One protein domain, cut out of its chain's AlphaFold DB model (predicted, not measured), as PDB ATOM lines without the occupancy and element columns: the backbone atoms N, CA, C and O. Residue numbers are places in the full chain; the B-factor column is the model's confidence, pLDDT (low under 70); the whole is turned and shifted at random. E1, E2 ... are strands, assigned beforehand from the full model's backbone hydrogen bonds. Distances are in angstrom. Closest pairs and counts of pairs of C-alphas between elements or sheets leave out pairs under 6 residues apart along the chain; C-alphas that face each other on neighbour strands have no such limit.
ATOM      1  N   TYR A 133      -8.966  10.047  29.924       89.19
ATOM      2  CA  TYR A 133     -10.129   9.392  29.342       89.19
ATOM      3  C   TYR A 133      -9.753   8.000  28.850       89.19
ATOM      4  O   TYR A 133      -8.665   7.777  28.314       89.19
ATOM      5  N   LYS A 134     -10.688   7.066  28.979       88.75
ATOM      6  CA  LYS A 134     -10.617   5.730  28.401       88.75
ATOM      7  C   LYS A 134     -11.645   5.606  27.287       88.75
ATOM      8  O   LYS A 134     -12.828   5.858  27.501       88.75
ATOM      9  N   LEU A 135     -11.200   5.176  26.111       92.94
ATOM     10  CA  LEU A 135     -12.095   4.841  25.010       92.94
ATOM     11  C   LEU A 135     -12.771   3.491  25.289       92.94
ATOM     12  O   LEU A 135     -12.100   2.460  25.368       92.94
ATOM     13  N   ASP A 136     -14.094   3.492  25.419       92.38
ATOM     14  CA  ASP A 136     -14.910   2.282  25.351       92.38
ATOM     15  C   ASP A 136     -15.198   1.992  23.875       92.38
ATOM     16  O   ASP A 136     -16.065   2.611  23.257       92.38
ATOM     17  N   THR A 137     -14.451   1.052  23.297       93.94
ATOM     18  CA  THR A 137     -14.569   0.680  21.880       93.94
ATOM     19  C   THR A 137     -15.893  -0.002  21.548       93.94
ATOM     20  O   THR A 137     -16.319   0.053  20.398       93.94
ATOM     21  N   SER A 138     -16.572  -0.605  22.528       95.81
ATOM     22  CA  SER A 138     -17.870  -1.253  22.306       95.81
ATOM     23  C   SER A 138     -18.980  -0.229  22.080       95.81
ATOM     24  O   SER A 138     -19.869  -0.433  21.259       95.81
ATOM     25  N   LYS A 139     -18.890   0.900  22.784       94.25
ATOM     26  CA  LYS A 139     -19.860   1.996  22.720       94.25
ATOM     27  C   LYS A 139     -19.375   3.170  21.869       94.25
ATOM     28  O   LYS A 139     -20.161   4.064  21.588       94.25
ATOM     29  N   SER A 140     -18.106   3.167  21.457       92.69
ATOM     30  CA  SER A 140     -17.432   4.288  20.785       92.69
ATOM     31  C   SER A 140     -17.551   5.611  21.558       92.69
ATOM     32  O   SER A 140     -17.753   6.669  20.965       92.69
ATOM     33  N   ILE A 141     -17.429   5.552  22.888       95.31
ATOM     34  CA  ILE A 141     -17.499   6.722  23.780       95.31
ATOM     35  C   ILE A 141     -16.209   6.882  24.585       95.31
ATOM     36  O   ILE A 141     -15.541   5.901  24.913       95.31
ATOM     37  N   TRP A 142     -15.890   8.123  24.947       94.81
ATOM     38  CA  TRP A 142     -14.816   8.441  25.886       94.81
ATOM     39  C   TRP A 142     -15.387   8.544  27.298       94.81
ATOM     40  O   TRP A 142     -16.333   9.293  27.531       94.81
ATOM     41  N   LEU A 143     -14.819   7.784  28.230       92.69
ATOM     42  CA  LEU A 143     -15.171   7.802  29.646       92.69
ATOM     43  C   LEU A 143     -14.058   8.503  30.419       92.69
ATOM     44  O   LEU A 143     -12.908   8.076  30.327       92.69
ATOM     45  N   GLU A 144     -14.386   9.565  31.148       92.94
ATOM     46  CA  GLU A 144     -13.450  10.192  32.086       92.94
ATOM     47  C   GLU A 144     -13.057   9.174  33.168       92.94
ATOM     48  O   GLU A 144     -13.876   8.358  33.596       92.94
ATOM     49  N   LEU A 145     -11.776   9.154  33.531       89.00
ATOM     50  CA  LEU A 145     -11.230   8.275  34.555       89.00
ATOM     51  C   LEU A 145     -11.004   9.061  35.840       89.00
ATOM     52  O   LEU A 145     -10.230  10.013  35.841       89.00
ATOM     53  N   ASP A 146     -11.568   8.556  36.932       87.62
ATOM     54  CA  ASP A 146     -11.331   9.073  38.286       87.62
ATOM     55  C   ASP A 146     -10.058   8.473  38.924       87.62
ATOM     56  O   ASP A 146      -9.644   8.852  40.014       87.62
ATOM     57  N   SER A 147      -9.446   7.466  38.282       86.69
ATOM     58  CA  SER A 147      -8.219   6.821  38.758       86.69
ATOM     59  C   SER A 147      -7.487   6.067  37.643       86.69
ATOM     60  O   SER A 147      -8.095   5.417  36.790       86.69
ATOM     61  N   LEU A 148      -6.154   6.087  37.695       86.25
ATOM     62  CA  LEU A 148      -5.262   5.254  36.885       86.25
ATOM     63  C   LEU A 148      -5.068   3.839  37.473       86.25
ATOM     64  O   LEU A 148      -4.476   2.973  36.822       86.25
ATOM     65  N   GLY A 149      -5.555   3.578  38.691       86.38
ATOM     66  CA  GLY A 149      -5.388   2.305  39.394       86.38
ATOM     67  C   GLY A 149      -3.918   1.989  39.698       86.38
ATOM     68  O   GLY A 149      -3.165   2.848  40.143       86.38
ATOM     69  N   ASN A 150      -3.479   0.756  39.420       87.81
ATOM     70  CA  ASN A 150      -2.089   0.305  39.628       87.81
ATOM     71  C   ASN A 150      -1.121   0.794  38.528       87.81
ATOM     72  O   ASN A 150      -0.126   0.131  38.237       87.81
ATOM     73  N   ARG A 151      -1.448   1.890  37.834       86.12
ATOM     74  CA  ARG A 151      -0.599   2.464  36.789       86.12
ATOM     75  C   ARG A 151       0.057   3.744  37.262       86.12
ATOM     76  O   ARG A 151      -0.525   4.533  38.002       86.12
ATOM     77  N   ILE A 152       1.258   3.935  36.751       87.75
ATOM     78  CA  ILE A 152       2.036   5.158  36.838       87.75
ATOM     79  C   ILE A 152       2.103   5.738  35.435       87.75
ATOM     80  O   ILE A 152       2.282   4.986  34.470       87.75
ATOM     81  N   LEU A 153       1.947   7.053  35.318       87.06
ATOM     82  CA  LEU A 153       2.150   7.781  34.074       87.06
ATOM     83  C   LEU A 153       3.378   8.676  34.217       87.06
ATOM     84  O   LEU A 153       3.385   9.603  35.016       87.06
ATOM     85  N   PHE A 154       4.411   8.408  33.436       84.56
ATOM     86  CA  PHE A 154       5.517   9.330  33.241       84.56
ATOM     87  C   PHE A 154       5.133  10.288  32.127       84.56
ATOM     88  O   PHE A 154       4.793   9.843  31.028       84.56
ATOM     89  N   LEU A 155       5.160  11.579  32.421       79.31
ATOM     90  CA  LEU A 155       4.963  12.650  31.464       79.31
ATOM     91  C   LEU A 155       6.284  13.382  31.294       79.31
ATOM     92  O   LEU A 155       6.792  13.997  32.227       79.31
ATOM     93  N   GLY A 156       6.815  13.245  30.089       71.19
ATOM     94  CA  GLY A 156       7.974  13.955  29.596       71.19
ATOM     95  C   GLY A 156       7.600  14.983  28.525       71.19
ATOM     96  O   GLY A 156       6.455  15.069  28.062       71.19
ATOM     97  N   TRP A 157       8.591  15.736  28.054       61.88
ATOM     98  CA  TRP A 157       8.415  16.832  27.122       61.88
ATOM     99  C   TRP A 157       8.130  16.193  25.769       61.88
ATOM    100  O   TRP A 157       9.033  15.757  25.057       61.88
ATOM    101  N   ASN A 158       6.839  16.144  25.427       60.09
ATOM    102  CA  ASN A 158       6.242  15.455  24.276       60.09
ATOM    103  C   ASN A 158       6.246  13.919  24.311       60.09
ATOM    104  O   ASN A 158       5.987  13.297  23.278       60.09
ATOM    105  N   CYS A 159       6.506  13.279  25.446       67.19
ATOM    106  CA  CYS A 159       6.390  11.828  25.549       67.19
ATOM    107  C   CYS A 159       5.612  11.434  26.797       67.19
ATOM    108  O   CYS A 159       5.648  12.107  27.818       67.19
ATOM    109  N   PHE A 160       4.881  10.329  26.704       78.75
ATOM    110  CA  PHE A 160       4.277   9.717  27.871       78.75
ATOM    111  C   PHE A 160       4.601   8.235  27.884       78.75
ATOM    112  O   PHE A 160       4.681   7.583  26.838       78.75
ATOM    113  N   HIS A 161       4.788   7.699  29.078       84.31
ATOM    114  CA  HIS A 161       4.995   6.279  29.271       84.31
ATOM    115  C   HIS A 161       4.172   5.802  30.454       84.31
ATOM    116  O   HIS A 161       4.081   6.493  31.463       84.31
ATOM    117  N   SER A 162       3.561   4.627  30.343       86.19
ATOM    118  CA  SER A 162       2.786   4.055  31.440       86.19
ATOM    119  C   SER A 162       3.333   2.696  31.826       86.19
ATOM    120  O   SER A 162       3.514   1.835  30.968       86.19
ATOM    121  N   ILE A 163       3.541   2.502  33.126       86.50
ATOM    122  CA  ILE A 163       3.975   1.228  33.701       86.50
ATOM    123  C   ILE A 163       3.065   0.837  34.863       86.50
ATOM    124  O   ILE A 163       2.354   1.676  35.416       86.50
ATOM    125  N   SER A 164       3.101  -0.435  35.249       85.50
ATOM    126  CA  SER A 164       2.459  -0.902  36.481       85.50
ATOM    127  C   SER A 164       3.318  -0.554  37.702       85.50
ATOM    128  O   SER A 164       4.537  -0.721  37.646       85.50
ATOM    129  N   SER A 165       2.709  -0.152  38.820       79.81
ATOM    130  CA  SER A 165       3.388   0.182  40.089       79.81
ATOM    131  C   SER A 165       3.888  -1.039  40.875       79.81
ATOM    132  O   SER A 165       3.799  -1.092  42.095       79.81
ATOM    133  N   ASN A 166       4.433  -2.042  40.186       75.88
ATOM    134  CA  ASN A 166       4.942  -3.266  40.813       75.88
ATOM    135  C   ASN A 166       6.401  -3.128  41.305       75.88
ATOM    136  O   ASN A 166       7.005  -4.127  41.688       75.88
ATOM    137  N   TYR A 167       6.979  -1.923  41.252       64.94
ATOM    138  CA  TYR A 167       8.367  -1.644  41.630       64.94
ATOM    139  C   TYR A 167       8.451  -0.987  43.012       64.94
ATOM    140  O   TYR A 167       7.638  -0.120  43.346       64.94
ATOM    141  N   GLU A 168       9.463  -1.372  43.795       60.00
ATOM    142  CA  GLU A 168       9.780  -0.744  45.082       60.00
ATOM    143  C   GLU A 168       9.934   0.780  44.922       60.00
ATOM    144  O   GLU A 168      10.541   1.260  43.966       60.00
ATOM    145  N   ASN A 169       9.365   1.540  45.864       66.19
ATOM    146  CA  ASN A 169       9.359   3.013  45.914       66.19
ATOM    147  C   ASN A 169       8.530   3.746  44.841       66.19
ATOM    148  O   ASN A 169       8.691   4.955  44.670       66.19
ATOM    149  N   SER A 170       7.611   3.067  44.149       65.81
ATOM    150  CA  SER A 170       6.735   3.693  43.151       65.81
ATOM    151  C   SER A 170       5.265   3.695  43.602       65.81
ATOM    152  O   SER A 170       4.727   2.662  43.998       65.81
ATOM    153  N   LYS A 171       4.607   4.865  43.589       77.75
ATOM    154  CA  LYS A 171       3.198   5.012  43.994       77.75
ATOM    155  C   LYS A 171       2.313   4.902  42.752       77.75
ATOM    156  O   LYS A 171       2.462   5.678  41.812       77.75
ATOM    157  N   GLY A 172       1.421   3.911  42.727       82.88
ATOM    158  CA  GLY A 172       0.379   3.811  41.701       82.88
ATOM    159  C   GLY A 172      -0.602   4.981  41.783       82.88
ATOM    160  O   GLY A 172      -0.685   5.650  42.809       82.88
ATOM    161  N   ASN A 173      -1.364   5.212  40.715       87.06
ATOM    162  CA  ASN A 173      -2.288   6.342  40.610       87.06
ATOM    163  C   ASN A 173      -1.597   7.718  40.674       87.06
ATOM    164  O   ASN A 173      -2.151   8.680  41.202       87.06
ATOM    165  N   CYS A 174      -0.382   7.810  40.130       85.38
ATOM    166  CA  CYS A 174       0.412   9.035  40.133       85.38
ATOM    167  C   CYS A 174       0.932   9.382  38.739       85.38
ATOM    168  O   CYS A 174       1.158   8.510  37.889       85.38
ATOM    169  N   ILE A 175       1.153  10.681  38.544       84.25
ATOM    170  CA  ILE A 175       1.801  11.249  37.370       84.25
ATOM    171  C   ILE A 175       3.181  11.766  37.791       84.25
ATOM    172  O   ILE A 175       3.293  12.594  38.697       84.25
ATOM    173  N   TYR A 176       4.227  11.276  37.131       79.44
ATOM    174  CA  TYR A 176       5.613  11.686  37.346       79.44
ATOM    175  C   TYR A 176       6.065  12.572  36.193       79.44
ATOM    176  O   TYR A 176       6.014  12.143  35.038       79.44
ATOM    177  N   PHE A 177       6.535  13.776  36.502       75.75
ATOM    178  CA  PHE A 177       7.095  14.688  35.509       75.75
ATOM    179  C   PHE A 177       8.583  14.421  35.352       75.75
ATOM    180  O   PHE A 177       9.329  14.419  36.333       75.75
ATOM    181  N   THR A 178       9.015  14.164  34.121       71.00
ATOM    182  CA  THR A 178      10.422  13.868  33.822       71.00
ATOM    183  C   THR A 178      11.198  15.071  33.296       71.00
ATOM    184  O   THR A 178      12.379  14.923  33.003       71.00
ATOM    185  N   ASP A 179      10.555  16.232  33.164       61.28
ATOM    186  CA  ASP A 179      11.126  17.380  32.441       61.28
ATOM    187  C   ASP A 179      11.515  18.563  33.298       61.28
ATOM    188  O   ASP A 179      12.285  19.418  32.865       61.28
ATOM    189  N   ASP A 180      10.980  18.630  34.507       53.41
ATOM    190  CA  ASP A 180      11.432  19.627  35.447       53.41
ATOM    191  C   ASP A 180      12.802  19.162  35.951       53.41
ATOM    192  O   ASP A 180      12.983  17.996  36.308       53.41
ATOM    193  N   ASN A 181      13.768  20.078  36.059       45.38
ATOM    194  CA  ASN A 181      15.068  19.851  36.720       45.38
ATOM    195  C   ASN A 181      14.947  19.362  38.193       45.38
ATOM    196  O   ASN A 181      15.944  19.202  38.893       45.38
ATOM    197  N   PHE A 182      13.724  19.103  38.654       44.69
ATOM    198  CA  PHE A 182      13.341  18.397  39.859       44.69
ATOM    199  C   PHE A 182      12.342  17.305  39.461       44.69
ATOM    200  O   PHE A 182      11.226  17.625  39.061       44.69
ATOM    201  N   MET A 183      12.703  16.023  39.602       46.03
ATOM    202  CA  MET A 183      11.710  14.945  39.523       46.03
ATOM    203  C   MET A 183      10.597  15.239  40.533       46.03
ATOM    204  O   MET A 183      10.812  15.158  41.744       46.03
ATOM    205  N   SER A 184       9.422  15.607  40.033       56.59
ATOM    206  CA  SER A 184       8.254  15.918  40.847       56.59
ATOM    207  C   SER A 184       7.153  14.899  40.552       56.59
ATOM    208  O   SER A 184       6.939  14.474  39.414       56.59
ATOM    209  N   CYS A 185       6.489  14.438  41.610       55.66
ATOM    210  CA  CYS A 185       5.370  13.509  41.523       55.66
ATOM    211  C   CYS A 185       4.116  14.238  41.987       55.66
ATOM    212  O   CYS A 185       4.113  14.848  43.056       55.66
ATOM    213  N   SER A 186       3.058  14.156  41.190       61.62
ATOM    214  CA  SER A 186       1.730  14.640  41.551       61.62
ATOM    215  C   SER A 186       0.775  13.459  41.660       61.62
ATOM    216  O   SER A 186       0.819  12.534  40.842       61.62
ATOM    217  N   ASP A 187      -0.094  13.491  42.664       63.44
ATOM    218  CA  ASP A 187      -1.202  12.545  42.737       63.44
ATOM    219  C   ASP A 187      -2.158  12.790  41.568       63.44
ATOM    220  O   ASP A 187      -2.369  13.933  41.150       63.44
ATOM    221  N   PHE A 188      -2.703  11.709  41.005       67.44
ATOM    222  CA  PHE A 188      -3.799  11.846  40.056       67.44
ATOM    223  C   PHE A 188      -5.006  12.435  40.815       67.44
ATOM    224  O   PHE A 188      -5.334  11.890  41.875       67.44
TER     225      PHE A 188
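Overview. This is residues 133 to 188 of the 189 residues of the protein "DUF295 domain-containing protein" of Jatropha curcas (UniProt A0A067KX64). A small four-stranded sheet, E4 E3 E5 E6, makes the main body, and a separate two-stranded hairpin, E1 and E2, forms an arm off to one end, joined to it by residues 146 to 150. The printed part has 56 residues with no named helix and six named strands, E1 to E6 along the chain, and its class is all strand. The larger sheet is mixed, in the order E4, E3, E5, E6, and the hairpin is antiparallel. The whole is loose, with a radius of gyration of the C-alphas of 13.0 A, and elongated, spanning 41 by 25 by 15 A.

Arrangement. E1, residues 133 to 136, and E2, residues 141 to 145, are a hairpin, antiparallel at 140 degrees, with N 134 and O 143 2.8 A apart, within hydrogen-bond range. E2 is apart from E3, residues 151 to 156. E3 and E4, residues 159 to 164, are a hairpin at 161 degrees, with N 154 and O 161 at 2.8 A. On the other side of E3 is E5, residues 174 to 177, parallel to it at 18 degrees, with N 155 and O 176 at 2.8 A. E5 and E6, residues 184 to 187, are a hairpin at 155 degrees, with N 175 and O 186 at 3.0 A. E4 and E6 are edge strands and are apart.

Along the chain. E1 begins at C-alpha 133, (-10.129, 9.392, 29.342). E2 is 12.6 A long, E3 16.0 A and E4 17.2 A, from first to last C-alpha. E3 begins at C-alpha 151, (-0.599, 2.464, 36.789), and E6 ends at C-alpha 187, (-1.202, 12.545, 42.737).

Size, cuts and confidence. The C-alphas of Ser 138 and Asn 181 are the two farthest apart, at 41.7 A. The printed part has no cut and no long link. Mean pLDDT of the printed part is 77.8, and residues 157 to 159, 167 to 170 and 179 to 188 are under 70.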